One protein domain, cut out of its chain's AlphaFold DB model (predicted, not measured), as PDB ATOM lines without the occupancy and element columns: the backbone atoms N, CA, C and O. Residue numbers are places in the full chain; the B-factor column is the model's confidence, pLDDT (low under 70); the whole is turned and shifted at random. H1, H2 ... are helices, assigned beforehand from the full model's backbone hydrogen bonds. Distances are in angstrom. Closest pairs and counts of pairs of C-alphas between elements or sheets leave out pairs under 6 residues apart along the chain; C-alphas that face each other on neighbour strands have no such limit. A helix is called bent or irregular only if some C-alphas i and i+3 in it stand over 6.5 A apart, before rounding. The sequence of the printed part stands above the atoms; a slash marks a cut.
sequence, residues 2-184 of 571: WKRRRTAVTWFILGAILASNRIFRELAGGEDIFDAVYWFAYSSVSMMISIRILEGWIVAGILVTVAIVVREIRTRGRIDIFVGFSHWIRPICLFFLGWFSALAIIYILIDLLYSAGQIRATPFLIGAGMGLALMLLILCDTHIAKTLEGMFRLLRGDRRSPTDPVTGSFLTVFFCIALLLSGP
ATOM      1  N   TRP A   2     -18.402   3.010  66.887       28.20
ATOM      2  CA  TRP A   2     -17.053   2.581  66.461       28.20
ATOM      3  C   TRP A   2     -16.985   1.817  65.116       28.20
ATOM      4  O   TRP A   2     -16.181   2.173  64.260       28.20
ATOM      5  N   LYS A   3     -17.878   0.842  64.857       44.62
ATOM      6  CA  LYS A   3     -17.953   0.134  63.552       44.62
ATOM      7  C   LYS A   3     -18.304   1.056  62.368       44.62
ATOM      8  O   LYS A   3     -17.754   0.882  61.285       44.62
ATOM      9  N   ARG A   4     -19.180   2.053  62.579       56.66
ATOM     10  CA  ARG A   4     -19.549   3.069  61.565       56.66
ATOM     11  C   ARG A   4     -18.415   4.068  61.290       56.66
ATOM     12  O   ARG A   4     -18.301   4.547  60.172       56.66
ATOM     13  N   ARG A   5     -17.577   4.374  62.289       59.53
ATOM     14  CA  ARG A   5     -16.394   5.237  62.116       59.53
ATOM     15  C   ARG A   5     -15.267   4.521  61.365       59.53
ATOM     16  O   ARG A   5     -14.704   5.111  60.456       59.53
ATOM     17  N   ARG A   6     -15.003   3.242  61.668       61.06
ATOM     18  CA  ARG A   6     -14.005   2.436  60.934       61.06
ATOM     19  C   ARG A   6     -14.337   2.314  59.444       61.06
ATOM     20  O   ARG A   6     -13.484   2.588  58.621       61.06
ATOM     21  N   THR A   7     -15.587   1.994  59.111       71.56
ATOM     22  CA  THR A   7     -16.042   1.897  57.710       71.56
ATOM     23  C   THR A   7     -15.969   3.230  56.967       71.56
ATOM     24  O   THR A   7     -15.587   3.244  55.805       71.56
ATOM     25  N   ALA A   8     -16.278   4.352  57.626       76.94
ATOM     26  CA  ALA A   8     -16.166   5.673  57.009       76.94
ATOM     27  C   ALA A   8     -14.716   6.051  56.660       76.94
ATOM     28  O   ALA A   8     -14.456   6.527  55.559       76.94
ATOM     29  N   VAL A   9     -13.782   5.787  57.579       83.62
ATOM     30  CA  VAL A   9     -12.345   6.018  57.365       83.62
ATOM     31  C   VAL A   9     -11.807   5.125  56.244       83.62
ATOM     32  O   VAL A   9     -11.054   5.603  55.406       83.62
ATOM     33  N   THR A  10     -12.237   3.860  56.172       89.56
ATOM     34  CA  THR A  10     -11.815   2.941  55.103       89.56
ATOM     35  C   THR A  10     -12.176   3.455  53.709       89.56
ATOM     36  O   THR A  10     -11.310   3.469  52.845       89.56
ATOM     37  N   TRP A  11     -13.419   3.899  53.483       92.25
ATOM     38  CA  TRP A  11     -13.835   4.394  52.163       92.25
ATOM     39  C   TRP A  11     -13.109   5.676  51.759       92.25
ATOM     40  O   TRP A  11     -12.697   5.795  50.610       92.25
ATOM     41  N   PHE A  12     -12.892   6.589  52.708       92.56
ATOM     42  CA  PHE A  12     -12.104   7.797  52.471       92.56
ATOM     43  C   PHE A  12     -10.656   7.466  52.077       92.56
ATOM     44  O   PHE A  12     -10.171   7.947  51.057       92.56
ATOM     45  N   ILE A  13      -9.980   6.598  52.841       92.31
ATOM     46  CA  ILE A  13      -8.599   6.182  52.547       92.31
ATOM     47  C   ILE A  13      -8.520   5.469  51.191       92.31
ATOM     48  O   ILE A  13      -7.601   5.733  50.424       92.31
ATOM     49  N   LEU A  14      -9.490   4.609  50.871       93.12
ATOM     50  CA  LEU A  14      -9.540   3.926  49.577       93.12
ATOM     51  C   LEU A  14      -9.639   4.920  48.411       93.12
ATOM     52  O   LEU A  14      -8.951   4.749  47.409       93.12
ATOM     53  N   GLY A  15     -10.462   5.963  48.557       91.81
ATOM     54  CA  GLY A  15     -10.559   7.044  47.575       91.81
ATOM     55  C   GLY A  15      -9.240   7.784  47.388       91.81
ATOM     56  O   GLY A  15      -8.813   7.989  46.257       91.81
ATOM     57  N   ALA A  16      -8.562   8.120  48.488       90.19
ATOM     58  CA  ALA A  16      -7.271   8.799  48.439       90.19
ATOM     59  C   ALA A  16      -6.180   7.948  47.760       90.19
ATOM     60  O   ALA A  16      -5.471   8.443  46.892       90.19
ATOM     61  N   ILE A  17      -6.082   6.657  48.101       89.44
ATOM     62  CA  ILE A  17      -5.095   5.741  47.505       89.44
ATOM     63  C   ILE A  17      -5.324   5.593  46.000       89.44
ATOM     64  O   ILE A  17      -4.368   5.647  45.229       89.44
ATOM     65  N   LEU A  18      -6.576   5.410  45.568       88.19
ATOM     66  CA  LEU A  18      -6.855   5.218  44.148       88.19
ATOM     67  C   LEU A  18      -6.637   6.494  43.326       88.19
ATOM     68  O   LEU A  18      -6.179   6.383  42.189       88.19
ATOM     69  N   ALA A  19      -6.877   7.681  43.894       84.69
ATOM     70  CA  ALA A  19      -6.530   8.941  43.238       84.69
ATOM     71  C   ALA A  19      -5.015   9.051  42.980       84.69
ATOM     72  O   ALA A  19      -4.603   9.538  41.933       84.69
ATOM     73  N   SER A  20      -4.184   8.538  43.891       83.12
ATOM     74  CA  SER A  20      -2.717   8.549  43.784       83.12
ATOM     75  C   SER A  20      -2.123   7.349  43.030       83.12
ATOM     76  O   SER A  20      -0.905   7.267  42.882       83.12
ATOM     77  N   ASN A  21      -2.944   6.411  42.540       84.44
ATOM     78  CA  ASN A  21      -2.476   5.133  41.987       84.44
ATOM     79  C   ASN A  21      -1.488   5.289  40.823       84.44
ATOM     80  O   ASN A  21      -0.562   4.495  40.692       84.44
ATOM     81  N   ARG A  22      -1.664   6.315  39.981       77.31
ATOM     82  CA  ARG A  22      -0.763   6.544  38.847       77.31
ATOM     83  C   ARG A  22       0.656   6.881  39.299       77.31
ATOM     84  O   ARG A  22       1.577   6.255  38.802       77.31
ATOM     85  N   ILE A  23       0.817   7.767  40.284       80.19
ATOM     86  CA  ILE A  23       2.138   8.126  40.830       80.19
ATOM     87  C   ILE A  23       2.839   6.869  41.361       80.19
ATOM     88  O   ILE A  23       3.991   6.615  41.033       80.19
ATOM     89  N   PHE A  24       2.124   6.030  42.117       82.38
ATOM     90  CA  PHE A  24       2.687   4.775  42.621       82.38
ATOM     91  C   PHE A  24       3.062   3.790  41.512       82.38
ATOM     92  O   PHE A  24       4.037   3.059  41.663       82.38
ATOM     93  N   ARG A  25       2.300   3.752  40.415       80.25
ATOM     94  CA  ARG A  25       2.597   2.894  39.268       80.25
ATOM     95  C   ARG A  25       3.851   3.353  38.527       80.25
ATOM     96  O   ARG A  25       4.667   2.495  38.220       80.25
ATOM     97  N   GLU A  26       4.004   4.652  38.275       77.12
ATOM     98  CA  GLU A  26       5.197   5.180  37.594       77.12
ATOM     99  C   GLU A  26       6.453   4.977  38.461       77.12
ATOM    100  O   GLU A  26       7.440   4.417  37.995       77.12
ATOM    101  N   LEU A  27       6.369   5.262  39.769       77.00
ATOM    102  CA  LEU A  27       7.450   4.960  40.721       77.00
ATOM    103  C   LEU A  27       7.801   3.463  40.763       77.00
ATOM    104  O   LEU A  27       8.968   3.090  40.834       77.00
ATOM    105  N   ALA A  28       6.800   2.576  40.719       77.19
ATOM    106  CA  ALA A  28       7.034   1.131  40.658       77.19
ATOM    107  C   ALA A  28       7.637   0.681  39.314       77.19
ATOM    108  O   ALA A  28       8.251  -0.384  39.257       77.19
ATOM    109  N   GLY A  29       7.461   1.479  38.256       70.25
ATOM    110  CA  GLY A  29       8.100   1.315  36.951       70.25
ATOM    111  C   GLY A  29       9.562   1.769  36.912       70.25
ATOM    112  O   GLY A  29      10.238   1.519  35.919       70.25
ATOM    113  N   GLY A  30      10.066   2.368  37.996       66.81
ATOM    114  CA  GLY A  30      11.449   2.832  38.112       66.81
ATOM    115  C   GLY A  30      11.665   4.292  37.718       66.81
ATOM    116  O   GLY A  30      12.817   4.715  37.686       66.81
ATOM    117  N   GLU A  31      10.596   5.046  37.445       67.75
ATOM    118  CA  GLU A  31      10.673   6.502  37.288       67.75
ATOM    119  C   GLU A  31      11.039   7.163  38.622       67.75
ATOM    120  O   GLU A  31      10.701   6.656  39.703       67.75
ATOM    121  N   ASP A  32      11.702   8.316  38.562       71.06
ATOM    122  CA  ASP A  32      11.911   9.123  39.756       71.06
ATOM    123  C   ASP A  32      10.617   9.850  40.184       71.06
ATOM    124  O   ASP A  32       9.564   9.783  39.540       71.06
ATOM    125  N   ILE A  33      10.657  10.518  41.340       71.94
ATOM    126  CA  ILE A  33       9.477  11.216  41.867       71.94
ATOM    127  C   ILE A  33       9.054  12.409  41.007       71.94
ATOM    128  O   ILE A  33       7.867  12.733  40.980       71.94
ATOM    129  N   PHE A  34       9.996  13.050  40.322       68.31
ATOM    130  CA  PHE A  34       9.740  14.208  39.482       68.31
ATOM    131  C   PHE A  34       9.003  13.771  38.212       68.31
ATOM    132  O   PHE A  34       7.920  14.286  37.932       68.31
ATOM    133  N   ASP A  35       9.497  12.736  37.532       69.12
ATOM    134  CA  ASP A  35       8.884  12.159  36.334       69.12
ATOM    135  C   ASP A  35       7.513  11.529  36.643       69.12
ATOM    136  O   ASP A  35       6.522  11.750  35.935       69.12
ATOM    137  N   ALA A  36       7.382  10.817  37.769       73.12
ATOM    138  CA  ALA A  36       6.105  10.238  38.193       73.12
ATOM    139  C   ALA A  36       5.026  11.304  38.482       73.12
ATOM    140  O   ALA A  36       3.844  11.110  38.162       73.12
ATOM    141  N   VAL A  37       5.412  12.429  39.096       72.25
ATOM    142  CA  VAL A  37       4.511  13.565  39.341       72.25
ATOM    143  C   VAL A  37       4.204  14.300  38.038       72.25
ATOM    144  O   VAL A  37       3.039  14.645  37.821       72.25
ATOM    145  N   TYR A  38       5.183  14.466  37.147       71.19
ATOM    146  CA  TYR A  38       5.001  15.064  35.825       71.19
ATOM    147  C   TYR A  38       3.920  14.331  35.019       71.19
ATOM    148  O   TYR A  38       2.933  14.942  34.606       71.19
ATOM    149  N   TRP A  39       4.003  13.004  34.890       69.88
ATOM    150  CA  TRP A  39       2.998  12.220  34.157       69.88
ATOM    151  C   TRP A  39       1.592  12.318  34.751       69.88
ATOM    152  O   TRP A  39       0.582  12.272  34.031       69.88
ATOM    153  N   PHE A  40       1.499  12.438  36.074       72.56
ATOM    154  CA  PHE A  40       0.233  12.688  36.744       72.56
ATOM    155  C   PHE A  40      -0.302  14.093  36.431       72.56
ATOM    156  O   PHE A  40      -1.485  14.229  36.096       72.56
ATOM    157  N   ALA A  41       0.544  15.121  36.539       67.94
ATOM    158  CA  ALA A  41       0.205  16.512  36.246       67.94
ATOM    159  C   ALA A  41      -0.316  16.660  34.827       67.94
ATOM    160  O   ALA A  41      -1.446  17.096  34.614       67.94
ATOM    161  N   TYR A  42       0.460  16.152  33.888       67.06
ATOM    162  CA  TYR A  42       0.136  16.063  32.481       67.06
ATOM    163  C   TYR A  42      -1.247  15.433  32.229       67.06
ATOM    164  O   TYR A  42      -2.101  15.983  31.535       67.06
ATOM    165  N   SER A  43      -1.539  14.303  32.874       66.94
ATOM    166  CA  SER A  43      -2.822  13.605  32.686       66.94
ATOM    167  C   SER A  43      -3.994  14.328  33.319       66.94
ATOM    168  O   SER A  43      -5.127  14.229  32.847       66.94
ATOM    169  N   SER A  44      -3.714  15.057  34.396       65.38
ATOM    170  CA  SER A  44      -4.683  15.946  35.008       65.38
ATOM    171  C   SER A  44      -5.021  17.072  34.036       65.38
ATOM    172  O   SER A  44      -6.201  17.286  33.798       65.38
ATOM    173  N   VAL A  45      -4.043  17.713  33.386       63.50
ATOM    174  CA  VAL A  45      -4.308  18.758  32.377       63.50
ATOM    175  C   VAL A  45      -5.128  18.225  31.198       63.50
ATOM    176  O   VAL A  45      -6.152  18.814  30.857       63.50
ATOM    177  N   SER A  46      -4.763  17.073  30.633       66.56
ATOM    178  CA  SER A  46      -5.508  16.466  29.515       66.56
ATOM    179  C   SER A  46      -6.980  16.174  29.869       66.56
ATOM    180  O   SER A  46      -7.908  16.512  29.121       66.56
ATOM    181  N   MET A  47      -7.227  15.621  31.063       66.44
ATOM    182  CA  MET A  47      -8.588  15.427  31.576       66.44
ATOM    183  C   MET A  47      -9.336  16.762  31.691       66.44
ATOM    184  O   MET A  47     -10.531  16.841  31.418       66.44
ATOM    185  N   MET A  48      -8.641  17.820  32.091       65.44
ATOM    186  CA  MET A  48      -9.234  19.132  32.305       65.44
ATOM    187  C   MET A  48      -9.636  19.814  31.010       65.44
ATOM    188  O   MET A  48     -10.753  20.324  30.948       65.44
ATOM    189  N   ILE A  49      -8.789  19.762  29.979       68.19
ATOM    190  CA  ILE A  49      -9.132  20.200  28.618       68.19
ATOM    191  C   ILE A  49     -10.416  19.495  28.165       68.19
ATOM    192  O   ILE A  49     -11.359  20.146  27.723       68.19
ATOM    193  N   SER A  50     -10.515  18.183  28.403       72.06
ATOM    194  CA  SER A  50     -11.707  17.401  28.047       72.06
ATOM    195  C   SER A  50     -12.972  17.847  28.795       72.06
ATOM    196  O   SER A  50     -14.063  17.833  28.232       72.06
ATOM    197  N   ILE A  51     -12.857  18.252  30.066       69.50
ATOM    198  CA  ILE A  51     -14.011  18.675  30.877       69.50
ATOM    199  C   ILE A  51     -14.448  20.117  30.557       69.50
ATOM    200  O   ILE A  51     -15.600  20.461  30.832       69.50
ATOM    201  N   ARG A  52     -13.605  20.945  29.913       69.81
ATOM    202  CA  ARG A  52     -13.983  22.310  29.475       69.81
ATOM    203  C   ARG A  52     -15.241  22.322  28.600       69.81
ATOM    204  O   ARG A  52     -16.023  23.256  28.696       69.81
ATOM    205  N   ILE A  53     -15.529  21.250  27.852       75.62
ATOM    206  CA  ILE A  53     -16.767  21.129  27.054       75.62
ATOM    207  C   ILE A  53     -18.062  21.242  27.887       75.62
ATOM    208  O   ILE A  53     -19.143  21.473  27.349       75.62
ATOM    209  N   LEU A  54     -17.969  21.065  29.209       76.69
ATOM    210  CA  LEU A  54     -19.079  21.166  30.157       76.69
ATOM    211  C   LEU A  54     -19.113  22.511  30.905       76.69
ATOM    212  O   LEU A  54     -19.821  22.635  31.913       76.69
ATOM    213  N   GLU A  55     -18.358  23.513  30.452       79.81
ATOM    214  CA  GLU A  55     -18.420  24.877  30.980       79.81
ATOM    215  C   GLU A  55     -19.868  25.399  31.019       79.81
ATOM    216  O   GLU A  55     -20.707  25.063  30.179       79.81
ATOM    217  N   GLY A  56     -20.209  26.149  32.071       80.56
ATOM    218  CA  GLY A  56     -21.572  26.613  32.344       80.56
ATOM    219  C   GLY A  56     -22.506  25.513  32.870       80.56
ATOM    220  O   GLY A  56     -23.204  25.719  33.869       80.56
ATOM    221  N   TRP A  57     -22.478  24.310  32.287       83.81
ATOM    222  CA  TRP A  57     -23.316  23.177  32.702       83.81
ATOM    223  C   TRP A  57     -22.986  22.682  34.108       83.81
ATOM    224  O   TRP A  57     -23.896  22.358  34.876       83.81
ATOM    225  N   ILE A  58     -21.702  22.662  34.475       80.69
ATOM    226  CA  ILE A  58     -21.274  22.239  35.815       80.69
ATOM    227  C   ILE A  58     -21.806  23.207  36.877       80.69
ATOM    228  O   ILE A  58     -22.403  22.772  37.864       80.69
ATOM    229  N   VAL A  59     -21.665  24.519  36.656       82.00
ATOM    230  CA  VAL A  59     -22.190  25.548  37.569       82.00
ATOM    231  C   VAL A  59     -23.714  25.445  37.673       82.00
ATOM    232  O   VAL A  59     -24.255  25.414  38.781       82.00
ATOM    233  N   ALA A  60     -24.415  25.305  36.543       83.00
ATOM    234  CA  ALA A  60     -25.863  25.120  36.525       83.00
ATOM    235  C   ALA A  60     -26.297  23.870  37.319       83.00
ATOM    236  O   ALA A  60     -27.217  23.939  38.139       83.00
ATOM    237  N   GLY A  61     -25.600  22.742  37.146       81.81
ATOM    238  CA  GLY A  61     -25.857  21.500  37.878       81.81
ATOM    239  C   GLY A  61     -25.663  21.634  39.393       81.81
ATOM    240  O   GLY A  61     -26.483  21.136  40.177       81.81
ATOM    241  N   ILE A  62     -24.628  22.361  39.825       81.75
ATOM    242  CA  ILE A  62     -24.398  22.677  41.242       81.75
ATOM    243  C   ILE A  62     -25.555  23.517  41.789       81.75
ATOM    244  O   ILE A  62     -26.126  23.161  42.823       81.75
ATOM    245  N   LEU A  63     -25.955  24.588  41.093       83.62
ATOM    246  CA  LEU A  63     -27.049  25.467  41.523       83.62
ATOM    247  C   LEU A  63     -28.375  24.711  41.673       83.62
ATOM    248  O   LEU A  63     -29.069  24.876  42.680       83.62
ATOM    249  N   VAL A  64     -28.700  23.832  40.721       84.44
ATOM    250  CA  VAL A  64     -29.887  22.965  40.793       84.44
ATOM    251  C   VAL A  64     -29.816  22.045  42.013       84.44
ATOM    252  O   VAL A  64     -30.789  21.936  42.764       84.44
ATOM    253  N   THR A  65     -28.661  21.430  42.268       79.69
ATOM    254  CA  THR A  65     -28.472  20.535  43.421       79.69
ATOM    255  C   THR A  65     -28.633  21.282  44.745       79.69
ATOM    256  O   THR A  65     -29.357  20.826  45.634       79.69
ATOM    257  N   VAL A  66     -28.023  22.465  44.873       80.81
ATOM    258  CA  VAL A  66     -28.165  23.332  46.050       80.81
ATOM    259  C   VAL A  66     -29.629  23.728  46.253       80.81
ATOM    260  O   VAL A  66     -30.137  23.628  47.372       80.81
ATOM    261  N   ALA A  67     -30.332  24.124  45.189       82.38
ATOM    262  CA  ALA A  67     -31.741  24.501  45.258       82.38
ATOM    263  C   ALA A  67     -32.622  23.346  45.763       82.38
ATOM    264  O   ALA A  67     -33.480  23.562  46.623       82.38
ATOM    265  N   ILE A  68     -32.374  22.118  45.296       78.88
ATOM    266  CA  ILE A  68     -33.060  20.911  45.779       78.88
ATOM    267  C   ILE A  68     -32.784  20.704  47.272       78.88
ATOM    268  O   ILE A  68     -33.726  20.551  48.048       78.88
ATOM    269  N   VAL A  69     -31.520  20.765  47.703       73.56
ATOM    270  CA  VAL A  69     -31.137  20.568  49.114       73.56
ATOM    271  C   VAL A  69     -31.816  21.597  50.019       73.56
ATOM    272  O   VAL A  69     -32.427  21.238  51.028       73.56
ATOM    273  N   VAL A  70     -31.768  22.877  49.643       73.69
ATOM    274  CA  VAL A  70     -32.388  23.972  50.402       73.69
ATOM    275  C   VAL A  70     -33.905  23.812  50.463       73.69
ATOM    276  O   VAL A  70     -34.490  23.985  51.538       73.69
ATOM    277  N   ARG A  71     -34.551  23.478  49.335       78.12
ATOM    278  CA  ARG A  71     -36.000  23.244  49.279       78.12
ATOM    279  C   ARG A  71     -36.395  22.146  50.253       78.12
ATOM    280  O   ARG A  71     -37.282  22.362  51.068       78.12
ATOM    281  N   GLU A  72     -35.713  21.009  50.210       69.38
ATOM    282  CA  GLU A  72     -36.068  19.830  51.002       69.38
ATOM    283  C   GLU A  72     -35.875  20.061  52.504       69.38
ATOM    284  O   GLU A  72     -36.778  19.750  53.289       69.38
ATOM    285  N   ILE A  73     -34.774  20.716  52.900       66.62
ATOM    286  CA  ILE A  73     -34.553  21.159  54.286       66.62
ATOM    287  C   ILE A  73     -35.702  22.063  54.753       66.62
ATOM    288  O   ILE A  73     -36.241  21.857  55.842       66.62
ATOM    289  N   ARG A  74     -36.105  23.044  53.931       66.81
ATOM    290  CA  ARG A  74     -37.178  23.993  54.274       66.81
ATOM    291  C   ARG A  74     -38.560  23.344  54.334       66.81
ATOM    292  O   ARG A  74     -39.324  23.666  55.235       66.81
ATOM    293  N   THR A  75     -38.902  22.476  53.382       66.75
ATOM    294  CA  THR A  75     -40.273  21.959  53.242       66.75
ATOM    295  C   THR A  75     -40.601  20.817  54.189       66.75
ATOM    296  O   THR A  75     -41.741  20.708  54.626       66.75
ATOM    297  N   ARG A  76     -39.641  19.936  54.488       59.50
ATOM    298  CA  ARG A  76     -39.935  18.676  55.190       59.50
ATOM    299  C   ARG A  76     -39.357  18.611  56.597       59.50
ATOM    300  O   ARG A  76     -39.737  17.725  57.357       59.50
ATOM    301  N   GLY A  77     -38.409  19.489  56.948       54.00
ATOM    302  CA  GLY A  77     -37.653  19.397  58.207       54.00
ATOM    303  C   GLY A  77     -36.899  18.065  58.385       54.00
ATOM    304  O   GLY A  77     -36.373  17.783  59.458       54.00
ATOM    305  N   ARG A  78     -36.884  17.223  57.344       52.78
ATOM    306  CA  ARG A  78     -36.228  15.923  57.225       52.78
ATOM    307  C   ARG A  78     -35.928  15.680  55.757       52.78
ATOM    308  O   ARG A  78     -36.801  15.839  54.907       52.78
ATOM    309  N   ILE A  79     -34.700  15.270  55.479       54.69
ATOM    310  CA  ILE A  79     -34.274  14.909  54.135       54.69
ATOM    311  C   ILE A  79     -34.409  13.392  54.005       54.69
ATOM    312  O   ILE A  79     -33.512  12.653  54.397       54.69
ATOM    313  N   ASP A  80     -35.561  12.933  53.506       54.62
ATOM    314  CA  ASP A  80     -35.875  11.499  53.385       54.62
ATOM    315  C   ASP A  80     -35.772  10.966  51.934       54.62
ATOM    316  O   ASP A  80     -36.236   9.866  51.644       54.62
ATOM    317  N   ILE A  81     -35.160  11.712  51.001       56.28
ATOM    318  CA  ILE A  81     -35.125  11.348  49.564       56.28
ATOM    319  C   ILE A  81     -34.380  10.025  49.313       56.28
ATOM    320  O   ILE A  81     -34.802   9.230  48.476       56.28
ATOM    321  N   PHE A  82     -33.303   9.756  50.061       57.75
ATOM    322  CA  PHE A  82     -32.409   8.614  49.825       57.75
ATOM    323  C   PHE A  82     -32.313   7.628  50.998       57.75
ATOM    324  O   PHE A  82     -31.393   6.812  51.041       57.75
ATOM    325  N   VAL A  83     -33.244   7.649  51.959       57.19
ATOM    326  CA  VAL A  83     -33.148   6.830  53.191       57.19
ATOM    327  C   VAL A  83     -32.973   5.338  52.887       57.19
ATOM    328  O   VAL A  83     -32.153   4.679  53.532       57.19
ATOM    329  N   GLY A  84     -33.641   4.834  51.842       60.94
ATOM    330  CA  GLY A  84     -33.504   3.453  51.363       60.94
ATOM    331  C   GLY A  84     -32.149   3.118  50.723       60.94
ATOM    332  O   GLY A  84     -31.720   1.974  50.791       60.94
ATOM    333  N   PHE A  85     -31.431   4.105  50.181       64.62
ATOM    334  CA  PHE A  85     -30.141   3.936  49.490       64.62
ATOM    335  C   PHE A  85     -28.939   4.453  50.297       64.62
ATOM    336  O   PHE A  85     -27.791   4.312  49.876       64.62
ATOM    337  N   SER A  86     -29.183   5.009  51.487       69.38
ATOM    338  CA  SER A  86     -28.175   5.644  52.347       69.38
ATOM    339  C   SER A  86     -26.964   4.755  52.657       69.38
ATOM    340  O   SER A  86     -25.843   5.248  52.771       69.38
ATOM    341  N   HIS A  87     -27.169   3.440  52.752       73.88
ATOM    342  CA  HIS A  87     -26.119   2.461  53.025       73.88
ATOM    343  C   HIS A  87     -25.153   2.241  51.849       73.88
ATOM    344  O   HIS A  87     -24.014   1.854  52.099       73.88
ATOM    345  N   TRP A  88     -25.564   2.552  50.614       76.38
ATOM    346  CA  TRP A  88     -24.713   2.519  49.417       76.38
ATOM    347  C   TRP A  88     -24.112   3.890  49.103       76.38
ATOM    348  O   TRP A  88     -22.918   4.001  48.841       76.38
ATOM    349  N   ILE A  89     -24.920   4.950  49.192       80.62
ATOM    350  CA  ILE A  89     -24.502   6.300  48.784       80.62
ATOM    351  C   ILE A  89     -23.470   6.889  49.751       80.62
ATOM    352  O   ILE A  89     -22.537   7.564  49.326       80.62
ATOM    353  N   ARG A  90     -23.588   6.617  51.057       85.50
ATOM    354  CA  ARG A  90     -22.646   7.146  52.053       85.50
ATOM    355  C   ARG A  90     -21.200   6.678  51.816       85.50
ATOM    356  O   ARG A  90     -20.326   7.543  51.798       85.50
ATOM    357  N   PRO A  91     -20.912   5.369  51.661       88.38
ATOM    358  CA  PRO A  91     -19.603   4.891  51.219       88.38
ATOM    359  C   PRO A  91     -19.060   5.615  49.990       88.38
ATOM    360  O   PRO A  91     -17.920   6.060  50.013       88.38
ATOM    361  N   ILE A  92     -19.897   5.795  48.965       89.50
ATOM    362  CA  ILE A  92     -19.527   6.449  47.705       89.50
ATOM    363  C   ILE A  92     -19.167   7.924  47.930       89.50
ATOM    364  O   ILE A  92     -18.137   8.386  47.454       89.50
ATOM    365  N   CYS A  93     -19.959   8.667  48.708       91.06
ATOM    366  CA  CYS A  93     -19.655  10.068  49.010       91.06
ATOM    367  C   CYS A  93     -18.349  10.199  49.805       91.06
ATOM    368  O   CYS A  93     -17.539  11.070  49.517       91.06
ATOM    369  N   LEU A  94     -18.122   9.322  50.790       92.19
ATOM    370  CA  LEU A  94     -16.883   9.316  51.574       92.19
ATOM    371  C   LEU A  94     -15.667   8.930  50.728       92.19
ATOM    372  O   LEU A  94     -14.602   9.513  50.907       92.19
ATOM    373  N   PHE A  95     -15.843   7.992  49.797       94.25
ATOM    374  CA  PHE A  95     -14.850   7.650  48.788       94.25
ATOM    375  C   PHE A  95     -14.478   8.868  47.941       94.25
ATOM    376  O   PHE A  95     -13.305   9.219  47.877       94.25
ATOM    377  N   PHE A  96     -15.463   9.568  47.370       93.31
ATOM    378  CA  PHE A  96     -15.206  10.758  46.557       93.31
ATOM    379  C   PHE A  96     -14.611  11.917  47.361       93.31
ATOM    380  O   PHE A  96     -13.736  12.605  46.853       93.31
ATOM    381  N   LEU A  97     -15.001  12.112  48.625       93.81
ATOM    382  CA  LEU A  97     -14.337  13.093  49.494       93.81
ATOM    383  C   LEU A  97     -12.851  12.760  49.687       93.81
ATOM    384  O   LEU A  97     -12.021  13.665  49.636       93.81
ATOM    385  N   GLY A  98     -12.506  11.482  49.871       93.38
ATOM    386  CA  GLY A  98     -11.113  11.028  49.940       93.38
ATOM    387  C   GLY A  98     -10.362  11.233  48.629       93.38
ATOM    388  O   GLY A  98      -9.258  11.771  48.627       93.38
ATOM    389  N   TRP A  99     -11.006  10.879  47.518       92.31
ATOM    390  CA  TRP A  99     -10.488  11.062  46.167       92.31
ATOM    391  C   TRP A  99     -10.181  12.534  45.863       92.31
ATOM    392  O   TRP A  99      -9.048  12.869  45.532       92.31
ATOM    393  N   PHE A 100     -11.153  13.435  46.039       92.50
ATOM    394  CA  PHE A 100     -10.967  14.869  45.796       92.50
ATOM    395  C   PHE A 100      -9.972  15.507  46.766       92.50
ATOM    396  O   PHE A 100      -9.269  16.429  46.373       92.50
ATOM    397  N   SER A 101      -9.855  15.008  48.001       91.94
ATOM    398  CA  SER A 101      -8.820  15.482  48.933       91.94
ATOM    399  C   SER A 101      -7.417  15.143  48.439       91.94
ATOM    400  O   SER A 101      -6.540  16.001  48.457       91.94
ATOM    401  N   ALA A 102      -7.205  13.904  47.984       88.81
ATOM    402  CA  ALA A 102      -5.931  13.501  47.403       88.81
ATOM    403  C   ALA A 102      -5.638  14.298  46.129       88.81
ATOM    404  O   ALA A 102      -4.550  14.846  46.011       88.81
ATOM    405  N   LEU A 103      -6.622  14.463  45.237       86.19
ATOM    406  CA  LEU A 103      -6.465  15.313  44.055       86.19
ATOM    407  C   LEU A 103      -6.144  16.768  44.412       86.19
ATOM    408  O   LEU A 103      -5.321  17.364  43.735       86.19
ATOM    409  N   ALA A 104      -6.748  17.340  45.459       88.06
ATOM    410  CA  ALA A 104      -6.447  18.702  45.897       88.06
ATOM    411  C   ALA A 104      -4.992  18.835  46.364       88.06
ATOM    412  O   ALA A 104      -4.314  19.782  45.984       88.06
ATOM    413  N   ILE A 105      -4.507  17.879  47.165       85.50
ATOM    414  CA  ILE A 105      -3.113  17.856  47.632       85.50
ATOM    415  C   ILE A 105      -2.170  17.718  46.441       85.50
ATOM    416  O   ILE A 105      -1.214  18.479  46.331       85.50
ATOM    417  N   ILE A 106      -2.450  16.772  45.546       80.00
ATOM    418  CA  ILE A 106      -1.616  16.538  44.372       80.00
ATOM    419  C   ILE A 106      -1.622  17.770  43.458       80.00
ATOM    420  O   ILE A 106      -0.557  18.207  43.042       80.00
ATOM    421  N   TYR A 107      -2.787  18.377  43.210       79.88
ATOM    422  CA  TYR A 107      -2.893  19.627  42.460       79.88
ATOM    423  C   TYR A 107      -2.036  20.723  43.093       79.88
ATOM    424  O   TYR A 107      -1.246  21.322  42.385       79.88
ATOM    425  N   ILE A 108      -2.131  20.954  44.406       80.69
ATOM    426  CA  ILE A 108      -1.327  21.985  45.084       80.69
ATOM    427  C   ILE A 108       0.171  21.711  44.919       80.69
ATOM    428  O   ILE A 108       0.929  22.638  44.666       80.69
ATOM    429  N   LEU A 109       0.607  20.453  45.036       76.31
ATOM    430  CA  LEU A 109       2.010  20.092  44.819       76.31
ATOM    431  C   LEU A 109       2.448  20.378  43.379       76.31
ATOM    432  O   LEU A 109       3.522  20.925  43.166       76.31
ATOM    433  N   ILE A 110       1.604  20.062  42.402       73.38
ATOM    434  CA  ILE A 110       1.886  20.298  40.982       73.38
ATOM    435  C   ILE A 110       1.864  21.786  40.641       73.38
ATOM    436  O   ILE A 110       2.673  22.261  39.855       73.38
ATOM    437  N   ASP A 111       0.941  22.536  41.224       75.12
ATOM    438  CA  ASP A 111       0.838  23.986  41.091       75.12
ATOM    439  C   ASP A 111       2.067  24.680  41.670       75.12
ATOM    440  O   ASP A 111       2.642  25.545  41.024       75.12
ATOM    441  N   LEU A 112       2.554  24.226  42.822       72.75
ATOM    442  CA  LEU A 112       3.771  24.765  43.421       72.75
ATOM    443  C   LEU A 112       5.042  24.419  42.638       72.75
ATOM    444  O   LEU A 112       5.959  25.232  42.617       72.75
ATOM    445  N   LEU A 113       5.117  23.225  42.047       66.69
ATOM    446  CA  LEU A 113       6.357  22.710  41.453       66.69
ATOM    447  C   LEU A 113       6.467  22.923  39.938       66.69
ATOM    448  O   LEU A 113       7.575  23.037  39.433       66.69
ATOM    449  N   TYR A 114       5.345  22.960  39.215       63.09
ATOM    450  CA  TYR A 114       5.340  22.925  37.746       63.09
ATOM    451  C   TYR A 114       4.427  23.968  37.122       63.09
ATOM    452  O   TYR A 114       4.728  24.499  36.056       63.09
ATOM    453  N   SER A 115       3.272  24.205  37.749       60.72
ATOM    454  CA  SER A 115       2.156  24.811  37.038       60.72
ATOM    455  C   SER A 115       1.773  26.216  37.497       60.72
ATOM    456  O   SER A 115       1.076  26.870  36.755       60.72
ATOM    457  N   ALA A 116       2.236  26.759  38.626       64.19
ATOM    458  CA  ALA A 116       2.043  28.163  39.052       64.19
ATOM    459  C   ALA A 116       0.660  28.797  38.745       64.19
ATOM    460  O   ALA A 116       0.558  29.960  38.349       64.19
ATOM    461  N   GLY A 117      -0.431  28.046  38.906       61.97
ATOM    462  CA  GLY A 117      -1.789  28.494  38.603       61.97
ATOM    463  C   GLY A 117      -2.266  28.254  37.163       61.97
ATOM    464  O   GLY A 117      -3.352  28.727  36.823       61.97
ATOM    465  N   GLN A 118      -1.519  27.518  36.327       60.06
ATOM    466  CA  GLN A 118      -1.829  27.204  34.916       60.06
ATOM    467  C   GLN A 118      -3.177  26.472  34.799       60.06
ATOM    468  O   GLN A 118      -3.971  26.750  33.905       60.06
ATOM    469  N   ILE A 119      -3.505  25.571  35.734       67.31
ATOM    470  CA  ILE A 119      -4.671  24.682  35.601       67.31
ATOM    471  C   ILE A 119      -5.896  25.197  36.377       67.31
ATOM    472  O   ILE A 119      -6.467  24.491  37.210       67.31
ATOM    473  N   ARG A 120      -6.346  26.428  36.094       68.94
ATOM    474  CA  ARG A 120      -7.420  27.132  36.843       68.94
ATOM    475  C   ARG A 120      -8.745  26.378  36.973       68.94
ATOM    476  O   ARG A 120      -9.445  26.495  37.981       68.94
ATOM    477  N   ALA A 121      -9.103  25.575  35.978       75.62
ATOM    478  CA  ALA A 121     -10.326  24.781  36.031       75.62
ATOM    479  C   ALA A 121     -10.235  23.619  37.046       75.62
ATOM    480  O   ALA A 121     -11.256  23.185  37.580       75.62
ATOM    481  N   THR A 122      -9.032  23.131  37.369       79.19
ATOM    482  CA  THR A 122      -8.826  21.969  38.251       79.19
ATOM    483  C   THR A 122      -9.255  22.226  39.690       79.19
ATOM    484  O   THR A 122     -10.082  21.453  40.187       79.19
ATOM    485  N   PRO A 123      -8.808  23.312  40.362       83.75
ATOM    486  CA  PRO A 123      -9.354  23.703  41.659       83.75
ATOM    487  C   PRO A 123     -10.875  23.754  41.640       83.75
ATOM    488  O   PRO A 123     -11.524  23.219  42.538       83.75
ATOM    489  N   PHE A 124     -11.455  24.324  40.578       87.06
ATOM    490  CA  PHE A 124     -12.898  24.423  40.474       87.06
ATOM    491  C   PHE A 124     -13.572  23.060  40.472       87.06
ATOM    492  O   PHE A 124     -14.464  22.836  41.287       87.06
ATOM    493  N   LEU A 125     -13.138  22.135  39.618       86.81
ATOM    494  CA  LEU A 125     -13.744  20.808  39.537       86.81
ATOM    495  C   LEU A 125     -13.544  19.986  40.806       86.81
ATOM    496  O   LEU A 125     -14.480  19.318  41.249       86.81
ATOM    497  N   ILE A 126     -12.360  20.050  41.414       89.00
ATOM    498  CA  ILE A 126     -12.080  19.358  42.673       89.00
ATOM    499  C   ILE A 126     -12.973  19.923  43.783       89.00
ATOM    500  O   ILE A 126     -13.638  19.167  44.495       89.00
ATOM    501  N   GLY A 127     -13.041  21.251  43.908       91.75
ATOM    502  CA  GLY A 127     -13.881  21.937  44.886       91.75
ATOM    503  C   GLY A 127     -15.370  21.669  44.672       91.75
ATOM    504  O   GLY A 127     -16.078  21.327  45.619       91.75
ATOM    505  N   ALA A 128     -15.838  21.752  43.427       89.44
ATOM    506  CA  ALA A 128     -17.209  21.462  43.027       89.44
ATOM    507  C   ALA A 128     -17.592  20.005  43.307       89.44
ATOM    508  O   ALA A 128     -18.639  19.747  43.902       89.44
ATOM    509  N   GLY A 129     -16.738  19.052  42.928       90.31
ATOM    510  CA  GLY A 129     -16.944  17.627  43.174       90.31
ATOM    511  C   GLY A 129     -16.970  17.296  44.665       90.31
ATOM    512  O   GLY A 129     -17.849  16.567  45.131       90.31
ATOM    513  N   MET A 130     -16.070  17.898  45.442       93.19
ATOM    514  CA  MET A 130     -16.045  17.758  46.896       93.19
ATOM    515  C   MET A 130     -17.289  18.373  47.551       93.19
ATOM    516  O   MET A 130     -17.900  17.751  48.423       93.19
ATOM    517  N   GLY A 131     -17.717  19.554  47.098       91.44
ATOM    518  CA  GLY A 131     -18.957  20.197  47.529       91.44
ATOM    519  C   GLY A 131     -20.190  19.355  47.198       91.44
ATOM    520  O   GLY A 131     -21.052  19.162  48.054       91.44
ATOM    521  N   LEU A 132     -20.251  18.774  45.998       89.75
ATOM    522  CA  LEU A 132     -21.323  17.871  45.582       89.75
ATOM    523  C   LEU A 132     -21.361  16.607  46.451       89.75
ATOM    524  O   LEU A 132     -22.427  16.244  46.949       89.75
ATOM    525  N   ALA A 133     -20.214  15.968  46.692       90.88
ATOM    526  CA  ALA A 133     -20.118  14.802  47.568       90.88
ATOM    527  C   ALA A 133     -20.568  15.130  49.003       90.88
ATOM    528  O   ALA A 133     -21.288  14.343  49.621       90.88
ATOM    529  N   LEU A 134     -20.209  16.312  49.514       90.44
ATOM    530  CA  LEU A 134     -20.649  16.801  50.821       90.44
ATOM    531  C   LEU A 134     -22.168  17.026  50.865       90.44
ATOM    532  O   LEU A 134     -22.829  16.603  51.813       90.44
ATOM    533  N   MET A 135     -22.735  17.643  49.826       85.00
ATOM    534  CA  MET A 135     -24.174  17.895  49.719       85.00
ATOM    535  C   MET A 135     -24.969  16.592  49.616       85.00
ATOM    536  O   MET A 135     -25.942  16.411  50.346       85.00
ATOM    537  N   LEU A 136     -24.528  15.636  48.796       84.31
ATOM    538  CA  LEU A 136     -25.134  14.303  48.715       84.31
ATOM    539  C   LEU A 136     -25.033  13.549  50.048       84.31
ATOM    540  O   LEU A 136     -25.992  12.896  50.464       84.31
ATOM    541  N   LEU A 137     -23.912  13.683  50.760       85.56
ATOM    542  CA  LEU A 137     -23.733  13.095  52.085       85.56
ATOM    543  C   LEU A 137     -24.719  13.687  53.107       85.56
ATOM    544  O   LEU A 137     -25.305  12.933  53.888       85.56
ATOM    545  N   ILE A 138     -24.959  15.003  53.065       82.62
ATOM    546  CA  ILE A 138     -25.995  15.678  53.866       82.62
ATOM    547  C   ILE A 138     -27.391  15.154  53.500       82.62
ATOM    548  O   ILE A 138     -28.198  14.907  54.395       82.62
ATOM    549  N   LEU A 139     -27.672  14.939  52.209       77.75
ATOM    550  CA  LEU A 139     -28.968  14.426  51.756       77.75
ATOM    551  C   LEU A 139     -29.231  12.964  52.157       77.75
ATOM    552  O   LEU A 139     -30.388  12.556  52.257       77.75
ATOM    553  N   CYS A 140     -28.179  12.166  52.358       77.19
ATOM    554  CA  CYS A 140     -28.293  10.719  52.552       77.19
ATOM    555  C   CYS A 140     -28.067  10.250  53.999       77.19
ATOM    556  O   CYS A 140     -28.480   9.139  54.339       77.19
ATOM    557  N   ASP A 141     -27.421  11.045  54.861       78.25
ATOM    558  CA  ASP A 141     -27.149  10.677  56.256       78.25
ATOM    559  C   ASP A 141     -27.902  11.585  57.247       78.25
ATOM    560  O   ASP A 141     -27.527  12.722  57.531       78.25
ATOM    561  N   THR A 142     -28.961  11.028  57.840       75.50
ATOM    562  CA  THR A 142     -29.819  11.712  58.827       75.50
ATOM    563  C   THR A 142     -29.073  12.274  60.044       75.50
ATOM    564  O   THR A 142     -29.531  13.253  60.634       75.50
ATOM    565  N   HIS A 143     -27.943  11.685  60.452       79.25
ATOM    566  CA  HIS A 143     -27.132  12.209  61.555       79.25
ATOM    567  C   HIS A 143     -26.359  13.462  61.128       79.25
ATOM    568  O   HIS A 143     -26.264  14.430  61.887       79.25
ATOM    569  N   ILE A 144     -25.833  13.451  59.904       82.19
ATOM    570  CA  ILE A 144     -25.118  14.580  59.307       82.19
ATOM    571  C   ILE A 144     -26.083  15.749  59.079       82.19
ATOM    572  O   ILE A 144     -25.802  16.862  59.522       82.19
ATOM    573  N   ALA A 145     -27.264  15.481  58.514       78.19
ATOM    574  CA  ALA A 145     -28.308  16.485  58.315       78.19
ATOM    575  C   ALA A 145     -28.738  17.163  59.632       78.19
ATOM    576  O   ALA A 145     -28.812  18.388  59.705       78.19
ATOM    577  N   LYS A 146     -28.961  16.381  60.702       78.50
ATOM    578  CA  LYS A 146     -29.318  16.916  62.031       78.50
ATOM    579  C   LYS A 146     -28.198  17.737  62.663       78.50
ATOM    580  O   LYS A 146     -28.477  18.742  63.308       78.50
ATOM    581  N   THR A 147     -26.944  17.318  62.486       83.62
ATOM    582  CA  THR A 147     -25.787  18.090  62.962       83.62
ATOM    583  C   THR A 147     -25.739  19.460  62.282       83.62
ATOM    584  O   THR A 147     -25.611  20.469  62.973       83.62
ATOM    585  N   LEU A 148     -25.929  19.512  60.959       81.38
ATOM    586  CA  LEU A 148     -25.973  20.765  60.201       81.38
ATOM    587  C   LEU A 148     -27.144  21.666  60.635       81.38
ATOM    588  O   LEU A 148     -26.966  22.867  60.834       81.38
ATOM    589  N   GLU A 149     -28.334  21.096  60.836       78.00
ATOM    590  CA  GLU A 149     -29.490  21.832  61.359       78.00
ATOM    591  C   GLU A 149     -29.208  22.424  62.750       78.00
ATOM    592  O   GLU A 149     -29.486  23.601  62.993       78.00
ATOM    593  N   GLY A 150     -28.614  21.632  63.648       79.25
ATOM    594  CA  GLY A 150     -28.204  22.078  64.979       79.25
ATOM    595  C   GLY A 150     -27.200  23.232  64.928       79.25
ATOM    596  O   GLY A 150     -27.349  24.195  65.678       79.25
ATOM    597  N   MET A 151     -26.237  23.194  64.000       80.75
ATOM    598  CA  MET A 151     -25.286  24.291  63.773       80.75
ATOM    599  C   MET A 151     -25.989  25.577  63.316       80.75
ATOM    600  O   MET A 151     -25.719  26.649  63.857       80.75
ATOM    601  N   PHE A 152     -26.937  25.494  62.375       79.50
ATOM    602  CA  PHE A 152     -27.707  26.667  61.938       79.50
ATOM    603  C   PHE A 152     -28.581  27.254  63.050       79.50
ATOM    604  O   PHE A 152     -28.714  28.474  63.148       79.50
ATOM    605  N   ARG A 153     -29.177  26.410  63.900       78.69
ATOM    606  CA  ARG A 153     -29.945  26.863  65.071       78.69
ATOM    607  C   ARG A 153     -29.048  27.552  66.099       78.69
ATOM    608  O   ARG A 153     -29.414  28.616  66.595       78.69
ATOM    609  N   LEU A 154     -27.852  27.012  66.338       79.88
ATOM    610  CA  LEU A 154     -26.845  27.622  67.205       79.88
ATOM    611  C   LEU A 154     -26.418  29.011  66.696       79.88
ATOM    612  O   LEU A 154     -26.388  29.957  67.480       79.88
ATOM    613  N   LEU A 155     -26.180  29.162  65.385       79.38
ATOM    614  CA  LEU A 155     -25.886  30.459  64.753       79.38
ATOM    615  C   LEU A 155     -27.029  31.476  64.915       79.38
ATOM    616  O   LEU A 155     -26.780  32.674  65.002       79.38
ATOM    617  N   ARG A 156     -28.282  31.012  65.005       80.94
ATOM    618  CA  ARG A 156     -29.466  31.847  65.284       80.94
ATOM    619  C   ARG A 156     -29.697  32.116  66.777       80.94
ATOM    620  O   ARG A 156     -30.721  32.691  67.136       80.94
ATOM    621  N   GLY A 157     -28.771  31.712  67.646       75.31
ATOM    622  CA  GLY A 157     -28.821  31.967  69.087       75.31
ATOM    623  C   GLY A 157     -29.470  30.862  69.925       75.31
ATOM    624  O   GLY A 157     -29.560  31.011  71.146       75.31
ATOM    625  N   ASP A 158     -29.884  29.737  69.331       78.38
ATOM    626  CA  ASP A 158     -30.430  28.602  70.081       78.38
ATOM    627  C   ASP A 158     -29.308  27.728  70.667       78.38
ATOM    628  O   ASP A 158     -28.842  26.755  70.070       78.38
ATOM    629  N   ARG A 159     -28.881  28.076  71.886       68.06
ATOM    630  CA  ARG A 159     -27.822  27.371  72.632       68.06
ATOM    631  C   ARG A 159     -28.221  25.978  73.139       68.06
ATOM    632  O   ARG A 159     -27.381  25.299  73.722       68.06
ATOM    633  N   ARG A 160     -29.481  25.550  72.980       63.12
ATOM    634  CA  ARG A 160     -29.966  24.242  73.467       63.12
ATOM    635  C   ARG A 160     -29.886  23.136  72.415       63.12
ATOM    636  O   ARG A 160     -30.201  21.990  72.729       63.12
ATOM    637  N   SER A 161     -29.476  23.455  71.191       62.84
ATOM    638  CA  SER A 161     -29.398  22.488  70.098       62.84
ATOM    639  C   SER A 161     -28.185  21.552  70.261       62.84
ATOM    640  O   SER A 161     -27.050  22.027  70.229       62.84
ATOM    641  N   PRO A 162     -28.377  20.226  70.430       60.06
ATOM    642  CA  PRO A 162     -27.265  19.287  70.499       60.06
ATOM    643  C   PRO A 162     -26.597  19.161  69.124       60.06
ATOM    644  O   PRO A 162     -27.229  18.749  68.151       60.06
ATOM    645  N   THR A 163     -25.311  19.490  69.052       71.00
ATOM    646  CA  THR A 163     -24.461  19.310  67.867       71.00
ATOM    647  C   THR A 163     -23.390  18.264  68.157       71.00
ATOM    648  O   THR A 163     -22.803  18.296  69.237       71.00
ATOM    649  N   ASP A 164     -23.086  17.370  67.212       83.19
ATOM    650  CA  ASP A 164     -21.848  16.579  67.263       83.19
ATOM    651  C   ASP A 164     -20.688  17.462  66.773       83.19
ATOM    652  O   ASP A 164     -20.591  17.697  65.564       83.19
ATOM    653  N   PRO A 165     -19.812  17.972  67.662       81.06
ATOM    654  CA  PRO A 165     -18.767  18.914  67.274       81.06
ATOM    655  C   PRO A 165     -17.760  18.299  66.299       81.06
ATOM    656  O   PRO A 165     -17.243  19.006  65.445       81.06
ATOM    657  N   VAL A 166     -17.507  16.985  66.363       84.06
ATOM    658  CA  VAL A 166     -16.558  16.324  65.451       84.06
ATOM    659  C   VAL A 166     -17.121  16.300  64.032       84.06
ATOM    660  O   VAL A 166     -16.434  16.672  63.082       84.06
ATOM    661  N   THR A 167     -18.386  15.900  63.891       84.56
ATOM    662  CA  THR A 167     -19.081  15.913  62.598       84.56
ATOM    663  C   THR A 167     -19.277  17.346  62.096       84.56
ATOM    664  O   THR A 167     -19.072  17.602  60.916       84.56
ATOM    665  N   GLY A 168     -19.604  18.299  62.973       84.06
ATOM    666  CA  GLY A 168     -19.747  19.711  62.613       84.06
ATOM    667  C   GLY A 168     -18.446  20.330  62.093       84.06
ATOM    668  O   GLY A 168     -18.451  20.970  61.040       84.06
ATOM    669  N   SER A 169     -17.319  20.079  62.766       86.94
ATOM    670  CA  SER A 169     -15.999  20.512  62.295       86.94
ATOM    671  C   SER A 169     -15.629  19.863  60.966       86.94
ATOM    672  O   SER A 169     -15.172  20.562  60.070       86.94
ATOM    673  N   PHE A 170     -15.884  18.559  60.798       89.06
ATOM    674  CA  PHE A 170     -15.669  17.864  59.525       89.06
ATOM    675  C   PHE A 170     -16.434  18.538  58.377       89.06
ATOM    676  O   PHE A 170     -15.829  18.903  57.374       89.06
ATOM    677  N   LEU A 171     -17.742  18.772  58.539       88.56
ATOM    678  CA  LEU A 171     -18.550  19.431  57.508       88.56
ATOM    679  C   LEU A 171     -18.040  20.839  57.195       88.56
ATOM    680  O   LEU A 171     -17.957  21.208  56.030       88.56
ATOM    681  N   THR A 172     -17.679  21.601  58.228       88.88
ATOM    682  CA  THR A 172     -17.185  22.975  58.072       88.88
ATOM    683  C   THR A 172     -15.866  23.004  57.311       88.88
ATOM    684  O   THR A 172     -15.738  23.762  56.359       88.88
ATOM    685  N   VAL A 173     -14.903  22.156  57.686       92.31
ATOM    686  CA  VAL A 173     -13.588  22.093  57.033       92.31
ATOM    687  C   VAL A 173     -13.741  21.736  55.558       92.31
ATOM    688  O   VAL A 173     -13.260  22.475  54.707       92.31
ATOM    689  N   PHE A 174     -14.460  20.658  55.239       92.81
ATOM    690  CA  PHE A 174     -14.642  20.234  53.849       92.81
ATOM    691  C   PHE A 174     -15.430  21.248  53.017       92.81
ATOM    692  O   PHE A 174     -15.108  21.458  51.852       92.81
ATOM    693  N   PHE A 175     -16.422  21.914  53.610       91.12
ATOM    694  CA  PHE A 175     -17.138  22.997  52.945       91.12
ATOM    695  C   PHE A 175     -16.224  24.197  52.663       91.12
ATOM    696  O   PHE A 175     -16.231  24.719  51.552       91.12
ATOM    697  N   CYS A 176     -15.394  24.604  53.628       93.56
ATOM    698  CA  CYS A 176     -14.425  25.679  53.434       93.56
ATOM    699  C   CYS A 176     -13.403  25.329  52.348       93.56
ATOM    700  O   CYS A 176     -13.161  26.159  51.483       93.56
ATOM    701  N   ILE A 177     -12.849  24.111  52.338       93.56
ATOM    702  CA  ILE A 177     -11.916  23.687  51.280       93.56
ATOM    703  C   ILE A 177     -12.640  23.662  49.924       93.56
ATOM    704  O   ILE A 177     -12.090  24.140  48.937       93.56
ATOM    705  N   ALA A 178     -13.891  23.188  49.864       92.81
ATOM    706  CA  ALA A 178     -14.675  23.181  48.624       92.81
ATOM    707  C   ALA A 178     -14.845  24.594  48.060       92.81
ATOM    708  O   ALA A 178     -14.639  24.810  46.867       92.81
ATOM    709  N   LEU A 179     -15.174  25.559  48.921       91.19
ATOM    710  CA  LEU A 179     -15.306  26.963  48.542       91.19
ATOM    711  C   LEU A 179     -13.969  27.613  48.186       91.19
ATOM    712  O   LEU A 179     -13.924  28.382  47.237       91.19
ATOM    713  N   LEU A 180     -12.890  27.309  48.909       91.94
ATOM    714  CA  LEU A 180     -11.559  27.841  48.609       91.94
ATOM    715  C   LEU A 180     -11.067  27.376  47.237       91.94
ATOM    716  O   LEU A 180     -10.487  28.165  46.501       91.94
ATOM    717  N   LEU A 181     -11.338  26.120  46.878       89.88
ATOM    718  CA  LEU A 181     -10.949  25.559  45.588       89.88
ATOM    719  C   LEU A 181     -11.863  26.029  44.441       89.88
ATOM    720  O   LEU A 181     -11.378  26.330  43.354       89.88
ATOM    721  N   SER A 182     -13.179  26.127  44.668       89.06
ATOM    722  CA  SER A 182     -14.144  26.483  43.609       89.06
ATOM    723  C   SER A 182     -14.443  27.970  43.457       89.06
ATOM    724  O   SER A 182     -14.752  28.419  42.358       89.06
ATOM    725  N   GLY A 183     -14.333  28.757  44.520       87.50
ATOM    726  CA  GLY A 183     -14.673  30.177  44.518       87.50
ATOM    727  C   GLY A 183     -13.893  31.006  43.492       87.50
ATOM    728  O   GLY A 183     -14.538  31.698  42.703       87.50
ATOM    729  N   PRO A 184     -12.547  30.934  43.450       85.44
ATOM    730  CA  PRO A 184     -11.740  31.795  42.582       85.44
ATOM    731  C   PRO A 184     -12.073  31.673  41.090       85.44
ATOM    732  O   PRO A 184     -12.043  32.664  40.371       85.44
TER     733      PRO A 184
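Overview. This is residues 2 to 184 of the 571 residues of an uncharacterized protein of Euryarchaeota archaeon (UniProt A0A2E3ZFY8). A helical hairpin, H5 and H6, makes the core: H1 packs slantwise on H5, while H4 and H8 pack on H6 on different sides of it. H3 crosses the end of the hairpin where H5 turns into H6, H7 stands across the other end of H6, and short H2 folds against the start of H3, far from the core. The printed part has 183 residues with eight named helices, H1 to H8 in order, and no named strand; its class is all helix. It is compact, with a radius of gyration of the C-alphas of 18.2 A, and spans 56 by 39 by 31 A.

Along the chain. Find C-alpha 86 at (-28.175, 5.644, 52.347); from there H5, the longest helix, runs through residues 86 to 115 over 39.0 A. It has a kink of 27 degrees near residue 109 and is only just irregular, with C-alphas 112 and 115 6.6 A apart. H6 is residues 121 to 140, 28.2 A long. Look back to C-alpha 2 at (-17.053, 2.581, 66.461), where H1 begins; it is residues 2 to 19, 26.3 A. H2 is residues 21 to 28, H3 residues 33 to 54 at 32.4 A, and H4 residues 57 to 76 at 28.3 A. H7 is residues 142 to 155, 20.1 A, and H8 is residues 165 to 182, 25.3 A, ending at C-alpha 182, (-14.144, 26.483, 43.609).

Arrangement. Start at the hub, H6. It forms a hairpin with H5, opposite ways at a shallow tilt of 18 degrees; their closest C-alphas, Cys 93 and Ala 133, are 5.0 A apart. H8 touches H6 at a shallow tilt of 32 degrees, opposite ways, closest at C-alphas 124 and 182, 4.0 A. Residues 62 to 69 of H4 touch H6 at a shallow tilt of 22 degrees, the same way, closest at C-alphas 69 and 139, 7.0 A. H1 touches residues 91 to 103 of H5 at a steep tilt of 41 degrees, the same way; C-alphas 12 and 98 are closest, at 4.2 A. H3 touches H6 about perpendicular, at 74 degrees, closest at C-alphas 48 and 122, 6.6 A. H2 and H3 form a hairpin, closest at C-alphas 26 and 36, 5.2 A. H6 and H7 touch only at the corner, closest at C-alphas 138 and 145, 5.1 A. H4 and H5 are apart. Every O i to N i+4 pair is within hydrogen-bond range in H1, H2, H4, H6, H7 and H8; H3 has 16 of 18 and H5 23 of 26.

Size, cuts and confidence. The C-alphas farthest apart, Gly 30 and Asp 158, are 58.7 A from each other. The printed part has no cut, and no link is long. Look for low confidence, under pLDDT 70, in 48 residues, among them 41 to 49, 72 to 86 and 113 to 120; the mean of the printed part is 77.9.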